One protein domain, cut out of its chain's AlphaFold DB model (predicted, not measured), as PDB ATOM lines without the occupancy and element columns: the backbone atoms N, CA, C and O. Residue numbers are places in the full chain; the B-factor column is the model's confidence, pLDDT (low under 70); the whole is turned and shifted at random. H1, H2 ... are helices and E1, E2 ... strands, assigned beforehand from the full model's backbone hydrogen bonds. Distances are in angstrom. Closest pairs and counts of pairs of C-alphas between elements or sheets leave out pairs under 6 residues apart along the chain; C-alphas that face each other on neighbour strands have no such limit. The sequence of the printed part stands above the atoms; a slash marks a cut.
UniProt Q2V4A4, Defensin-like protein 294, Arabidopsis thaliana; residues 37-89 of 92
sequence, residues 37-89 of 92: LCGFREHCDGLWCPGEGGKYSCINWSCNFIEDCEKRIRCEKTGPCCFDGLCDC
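This is residues 37 to 89 of the 92 residues of the protein "Defensin-like protein 294" of Arabidopsis thaliana (UniProt Q2V4A4). A small twisted sheet, the antiparallel meander E1, E2, E3, makes one end of the domain, and a little hairpin, E4 and E5, with the short helix H1 packed on it makes the other. E5 reaches E2 with its last residue, and the link from H1 to E4 folds back to E1. The printed part has 53 residues with one named helix and five named strands, in the order E1 E2 E3 H1 E4 E5; the class is mostly strand. It is compact, with a radius of gyration of the C-alphas of 10.1 A and spans of 29 by 20 by 19 A.

E1, residues 37 to 41, begins at C-alpha 37 (213.462, 179.328, 188.780) and is 13.2 A long. E2, residues 44 to 50, measures 13.3 A, and E3, residues 56 to 59, 9.3 A. H1 holds residues 66 to 70, 6.5 A, from C-alpha 66 (213.878, 190.828, 177.513). E4, residues 81 to 83, is 6.2 A long and E5, residues 86 to 88, 6.3 A, ending at C-alpha 88 (207.525, 183.956, 179.466).

E1 and E2 form an antiparallel hairpin at 148 degrees, with N 39 and O 48 2.9 A apart. E2 and E3 form another at 136 degrees, with N 47 and O 59 at 2.8 A. This sheet is only just strongly twisted, its C-alphas up to 4.3 A off the best plane. Residues 37 to 38 of E1 also pair, parallel, with residues 74 to 75. The closest C-alphas of E2 and E5 are those of Leu 47 and Asp 88, 5.9 A. E4 and E5 form an antiparallel hairpin at 131 degrees, with N 83 and O 86 at 2.8 A. The closest C-alphas of H1 and E4, Ile 66 and Cys 82, are 4.9 A apart. H1 is not on the three-stranded sheet, and its O i to N i+4 pair is within hydrogen-bond range.

The two C-alphas farthest apart, of Gly 53 and Phe 65, are separated by 29.8 A. The printed part has no cut and no long link. The mean pLDDT of the printed part is 87.4, and no printed residue is under 70.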
ATOM      1  N   LEU A  37     213.521 180.169 189.961       89.83
ATOM      2  CA  LEU A  37     213.462 179.328 188.780       89.83
ATOM      3  C   LEU A  37     211.993 179.061 188.460       89.83
ATOM      4  O   LEU A  37     211.285 178.440 189.247       89.83
ATOM      5  N   CYS A  38     211.551 179.572 187.326       90.17
ATOM      6  CA  CYS A  38     210.202 179.445 186.824       90.17
ATOM      7  C   CYS A  38     210.180 178.566 185.574       90.17
ATOM      8  O   CYS A  38     211.189 178.377 184.891       90.17
ATOM      9  N   GLY A  39     209.012 178.024 185.268       89.05
ATOM     10  CA  GLY A  39     208.775 177.231 184.074       89.05
ATOM     11  C   GLY A  39     207.575 177.733 183.289       89.05
ATOM     12  O   GLY A  39     206.880 178.664 183.691       89.05
ATOM     13  N   PHE A  40     207.326 177.059 182.177       86.48
ATOM     14  CA  PHE A  40     206.067 177.146 181.452       86.48
ATOM     15  C   PHE A  40     205.139 176.009 181.889       86.48
ATOM     16  O   PHE A  40     205.596 174.889 182.145       86.48
ATOM     17  N   ARG A  41     203.831 176.271 181.934       85.27
ATOM     18  CA  ARG A  41     202.806 175.248 182.157       85.27
ATOM     19  C   ARG A  41     201.627 175.512 181.225       85.27
ATOM     20  O   ARG A  41     201.087 176.601 181.255       85.27
ATOM     21  N   GLU A  42     201.171 174.500 180.488       81.00
ATOM     22  CA  GLU A  42     200.121 174.622 179.451       81.00
ATOM     23  C   GLU A  42     198.781 175.223 179.929       81.00
ATOM     24  O   GLU A  42     197.998 175.701 179.119       81.00
ATOM     25  N   HIS A  43     198.500 175.198 181.235       82.88
ATOM     26  CA  HIS A  43     197.296 175.787 181.842       82.88
ATOM     27  C   HIS A  43     197.593 177.054 182.660       82.88
ATOM     28  O   HIS A  43     196.847 177.402 183.575       82.88
ATOM     29  N   CYS A  44     198.731 177.686 182.398       83.39
ATOM     30  CA  CYS A  44     199.147 178.945 182.986       83.39
ATOM     31  C   CYS A  44     199.550 179.871 181.841       83.39
ATOM     32  O   CYS A  44     200.580 179.651 181.210       83.39
ATOM     33  N   ASP A  45     198.749 180.909 181.601       80.64
ATOM     34  CA  ASP A  45     199.010 181.946 180.594       80.64
ATOM     35  C   ASP A  45     200.112 182.922 181.068       80.64
ATOM     36  O   ASP A  45     199.952 184.143 181.034       80.64
ATOM     37  N   GLY A  46     201.204 182.372 181.607       85.24
ATOM     38  CA  GLY A  46     202.306 183.099 182.218       85.24
ATOM     39  C   GLY A  46     203.345 182.176 182.850       85.24
ATOM     40  O   GLY A  46     203.559 181.039 182.431       85.24
ATOM     41  N   LEU A  47     204.005 182.671 183.893       89.88
ATOM     42  CA  LEU A  47     205.131 181.997 184.524       89.88
ATOM     43  C   LEU A  47     204.663 181.070 185.638       89.88
ATOM     44  O   LEU A  47     203.988 181.481 186.584       89.88
ATOM     45  N   TRP A  48     205.106 179.821 185.581       91.09
ATOM     46  CA  TRP A  48     204.936 178.868 186.664       91.09
ATOM     47  C   TRP A  48     206.109 178.982 187.638       91.09
ATOM     48  O   TRP A  48     207.164 178.389 187.420       91.09
ATOM     49  N   CYS A  49     205.942 179.765 188.703       90.93
ATOM     50  CA  CYS A  49     207.016 180.090 189.644       90.93
ATOM     51  C   CYS A  49     206.740 179.549 191.052       90.93
ATOM     52  O   CYS A  49     205.580 179.494 191.466       90.93
ATOM     53  N   PRO A  50     207.781 179.208 191.832       89.76
ATOM     54  CA  PRO A  50     207.630 178.897 193.245       89.76
ATOM     55  C   PRO A  50     207.259 180.163 194.030       89.76
ATOM     56  O   PRO A  50     207.957 181.174 193.974       89.76
ATOM     57  N   GLY A  51     206.160 180.097 194.774       85.83
ATOM     58  CA  GLY A  51     205.734 181.112 195.731       85.83
ATOM     59  C   GLY A  51     206.163 180.792 197.166       85.83
ATOM     60  O   GLY A  51     206.898 179.836 197.440       85.83
ATOM     61  N   GLU A  52     205.667 181.592 198.111       80.99
ATOM     62  CA  GLU A  52     205.912 181.383 199.539       80.99
ATOM     63  C   GLU A  52     205.420 180.000 199.999       80.99
ATOM     64  O   GLU A  52     204.320 179.550 199.669       80.99
ATOM     65  N   GLY A  53     206.263 179.290 200.753       82.88
ATOM     66  CA  GLY A  53     205.973 177.930 201.214       82.88
ATOM     67  C   GLY A  53     206.158 176.833 200.157       82.88
ATOM     68  O   GLY A  53     205.696 175.715 200.370       82.88
ATOM     69  N   GLY A  54     206.806 177.129 199.023       80.23
ATOM     70  CA  GLY A  54     207.143 176.138 197.990       80.23
ATOM     71  C   GLY A  54     205.971 175.726 197.096       80.23
ATOM     72  O   GLY A  54     206.107 174.824 196.269       80.23
ATOM     73  N   LYS A  55     204.812 176.380 197.239       87.69
ATOM     74  CA  LYS A  55     203.683 176.193 196.328       87.69
ATOM     75  C   LYS A  55     203.956 176.958 195.050       87.69
ATOM     76  O   LYS A  55     204.196 178.159 195.097       87.69
ATOM     77  N   TYR A  56     203.883 176.278 193.918       89.17
ATOM     78  CA  TYR A  56     203.979 176.955 192.638       89.17
ATOM     79  C   TYR A  56     202.657 177.640 192.294       89.17
ATOM     80  O   TYR A  56     201.578 177.083 192.530       89.17
ATOM     81  N   SER A  57     202.747 178.837 191.734       90.91
ATOM     82  CA  SER A  57     201.610 179.622 191.267       90.91
ATOM     83  C   SER A  57     201.863 180.152 189.861       90.91
ATOM     84  O   SER A  57     203.004 180.287 189.418       90.91
ATOM     85  N   CYS A  58     200.764 180.435 189.164       89.76
ATOM     86  CA  CYS A  58     200.804 181.127 187.888       89.76
ATOM     87  C   CYS A  58     200.931 182.628 188.152       89.76
ATOM     88  O   CYS A  58     200.081 183.197 188.845       89.76
ATOM     89  N   ILE A  59     201.997 183.248 187.653       89.84
ATOM     90  CA  ILE A  59     202.233 184.682 187.793       89.84
ATOM     91  C   ILE A  59     202.489 185.316 186.433       89.84
ATOM     92  O   ILE A  59     203.236 184.792 185.612       89.84
ATOM     93  N   ASN A  60     201.915 186.497 186.238       89.73
ATOM     94  CA  ASN A  60     202.109 187.277 185.026       89.73
ATOM     95  C   ASN A  60     202.907 188.516 185.408       89.73
ATOM     96  O   ASN A  60     202.452 189.340 186.206       89.73
ATOM     97  N   TRP A  61     204.114 188.633 184.869       89.66
ATOM     98  CA  TRP A  61     204.941 189.821 185.038       89.66
ATOM     99  C   TRP A  61     205.025 190.559 183.728       89.66
ATOM    100  O   TRP A  61     205.397 189.974 182.720       89.66
ATOM    101  N   SER A  62     204.693 191.844 183.756       91.30
ATOM    102  CA  SER A  62     204.852 192.685 182.587       91.30
ATOM    103  C   SER A  62     206.321 192.976 182.305       91.30
ATOM    104  O   SER A  62     207.152 193.076 183.216       91.30
ATOM    105  N   CYS A  63     206.623 193.140 181.028       90.98
ATOM    106  CA  CYS A  63     207.935 193.500 180.524       90.98
ATOM    107  C   CYS A  63     207.792 194.411 179.309       90.98
ATOM    108  O   CYS A  63     206.806 194.344 178.578       90.98
ATOM    109  N   ASN A  64     208.793 195.260 179.099       91.63
ATOM    110  CA  ASN A  64     208.942 196.008 177.850       91.63
ATOM    111  C   ASN A  64     210.097 195.446 177.019       91.63
ATOM    112  O   ASN A  64     210.073 195.521 175.793       91.63
ATOM    113  N   PHE A  65     211.099 194.881 177.695       87.81
ATOM    114  CA  PHE A  65     212.284 194.300 177.082       87.81
ATOM    115  C   PHE A  65     212.637 192.959 177.731       87.81
ATOM    116  O   PHE A  65     212.223 192.659 178.853       87.81
ATOM    117  N   ILE A  66     213.432 192.147 177.034       86.94
ATOM    118  CA  ILE A  66     213.878 190.828 177.513       86.94
ATOM    119  C   ILE A  66     214.651 190.968 178.835       86.94
ATOM    120  O   ILE A  66     214.455 190.189 179.771       86.94
ATOM    121  N   GLU A  67     215.455 192.023 178.962       87.40
ATOM    122  CA  GLU A  67     216.266 192.321 180.143       87.40
ATOM    123  C   GLU A  67     215.417 192.584 181.399       87.40
ATOM    124  O   GLU A  67     215.912 192.426 182.519       87.40
ATOM    125  N   ASP A  68     214.147 192.980 181.252       88.91
ATOM    126  CA  ASP A  68     213.238 193.155 182.390       88.91
ATOM    127  C   ASP A  68     212.921 191.811 183.051       88.91
ATOM    128  O   ASP A  68     212.846 191.723 184.281       88.91
ATOM    129  N   CYS A  69     212.778 190.758 182.245       89.28
ATOM    130  CA  CYS A  69     212.504 189.406 182.715       89.28
ATOM    131  C   CYS A  69     213.768 188.742 183.265       89.28
ATOM    132  O   CYS A  69     213.721 188.124 184.329       89.28
ATOM    133  N   GLU A  70     214.920 188.944 182.614       88.63
ATOM    134  CA  GLU A  70     216.216 188.421 183.079       88.63
ATOM    135  C   GLU A  70     216.618 188.922 184.470       88.63
ATOM    136  O   GLU A  70     217.328 188.227 185.199       88.63
ATOM    137  N   LYS A  71     216.152 190.111 184.866       87.79
ATOM    138  CA  LYS A  71     216.384 190.674 186.206       87.79
ATOM    139  C   LYS A  71     215.466 190.097 187.283       87.79
ATOM    140  O   LYS A  71     215.687 190.366 188.464       87.79
ATOM    141  N   ARG A  72     214.409 189.373 186.903       86.03
ATOM    142  CA  ARG A  72     213.329 188.963 187.815       86.03
ATOM    143  C   ARG A  72     213.189 187.451 187.947       86.03
ATOM    144  O   ARG A  72     212.941 186.986 189.054       86.03
ATOM    145  N   ILE A  73     213.353 186.699 186.861       88.94
ATOM    146  CA  ILE A  73     213.205 185.238 186.830       88.94
ATOM    147  C   ILE A  73     214.400 184.554 186.175       88.94
ATOM    148  O   ILE A  73     215.175 185.144 185.422       88.94
ATOM    149  N   ARG A  74     214.480 183.245 186.392       89.90
ATOM    150  CA  ARG A  74     215.171 182.309 185.507       89.90
ATOM    151  C   ARG A  74     214.167 181.322 184.945       89.90
ATOM    152  O   ARG A  74     213.226 180.975 185.643       89.90
ATOM    153  N   CYS A  75     214.418 180.813 183.746       88.43
ATOM    154  CA  CYS A  75     213.635 179.714 183.196       88.43
ATOM    155  C   CYS A  75     214.406 178.389 183.309       88.43
ATOM    156  O   CYS A  75     215.635 178.371 183.231       88.43
ATOM    157  N   GLU A  76     213.692 177.283 183.538       82.53
ATOM    158  CA  GLU A  76     214.287 175.946 183.726       82.53
ATOM    159  C   GLU A  76     215.071 175.443 182.508       82.53
ATOM    160  O   GLU A  76     216.121 174.818 182.659       82.53
ATOM    161  N   LYS A  77     214.548 175.688 181.302       78.24
ATOM    162  CA  LYS A  77     215.082 175.133 180.046       78.24
ATOM    163  C   LYS A  77     215.707 176.187 179.136       78.24
ATOM    164  O   LYS A  77     216.638 175.887 178.397       78.24
ATOM    165  N   THR A  78     215.180 177.402 179.173       80.03
ATOM    166  CA  THR A  78     215.481 178.496 178.244       80.03
ATOM    167  C   THR A  78     215.884 179.756 179.011       80.03
ATOM    168  O   THR A  78     215.940 179.762 180.240       80.03
ATOM    169  N   GLY A  79     216.240 180.827 178.302       84.94
ATOM    170  CA  GLY A  79     216.289 182.160 178.903       84.94
ATOM    171  C   GLY A  79     214.873 182.733 179.025       84.94
ATOM    172  O   GLY A  79     214.025 182.371 178.211       84.94
ATOM    173  N   PRO A  80     214.601 183.601 180.012       89.23
ATOM    174  CA  PRO A  80     213.333 184.313 180.052       89.23
ATOM    175  C   PRO A  80     213.234 185.281 178.873       89.23
ATOM    176  O   PRO A  80     214.216 185.938 178.526       89.23
ATOM    177  N   CYS A  81     212.059 185.371 178.266       88.97
ATOM    178  CA  CYS A  81     211.780 186.267 177.150       88.97
ATOM    179  C   CYS A  81     210.630 187.214 177.503       88.97
ATOM    180  O   CYS A  81     209.905 186.997 178.474       88.97
ATOM    181  N   CYS A  82     210.493 188.285 176.724       89.30
ATOM    182  CA  CYS A  82     209.343 189.174 176.792       89.30
ATOM    183  C   CYS A  82     208.468 188.928 175.562       89.30
ATOM    184  O   CYS A  82     208.880 189.247 174.445       89.30
ATOM    185  N   PHE A  83     207.293 188.340 175.761       87.84
ATOM    186  CA  PHE A  83     206.341 188.015 174.707       87.84
ATOM    187  C   PHE A  83     205.000 188.681 175.008       87.84
ATOM    188  O   PHE A  83     204.466 188.547 176.104       87.84
ATOM    189  N   ASP A  84     204.482 189.450 174.050       88.26
ATOM    190  CA  ASP A  84     203.227 190.208 174.192       88.26
ATOM    191  C   ASP A  84     203.161 191.092 175.461       88.26
ATOM    192  O   ASP A  84     202.131 191.250 176.112       88.26
ATOM    193  N   GLY A  85     204.310 191.652 175.857       89.59
ATOM    194  CA  GLY A  85     204.433 192.483 177.057       89.59
ATOM    195  C   GLY A  85     204.416 191.711 178.379       89.59
ATOM    196  O   GLY A  85     204.355 192.339 179.439       89.59
ATOM    197  N   LEU A  86     204.488 190.378 178.345       90.17
ATOM    198  CA  LEU A  86     204.592 189.506 179.511       90.17
ATOM    199  C   LEU A  86     205.873 188.669 179.471       90.17
ATOM    200  O   LEU A  86     206.339 188.229 178.423       90.17
ATOM    201  N   CYS A  87     206.459 188.453 180.642       90.05
ATOM    202  CA  CYS A  87     207.579 187.544 180.787       90.05
ATOM    203  C   CYS A  87     207.106 186.107 180.586       90.05
ATOM    204  O   CYS A  87     206.158 185.678 181.245       90.05
ATOM    205  N   ASP A  88     207.813 185.359 179.746       89.16
ATOM    206  CA  ASP A  88     207.525 183.956 179.466       89.16
ATOM    207  C   ASP A  88     208.820 183.118 179.467       89.16
ATOM    208  O   ASP A  88     209.940 183.624 179.340       89.16
ATOM    209  N   CYS A  89     208.650 181.816 179.672       88.05
ATOM    210  CA  CYS A  89     209.659 180.775 179.557       88.05
ATOM    211  C   CYS A  89     209.429 179.851 178.347       88.05
ATOM    212  O   CYS A  89     210.226 178.929 178.140       88.05
TER     213      CYS A  89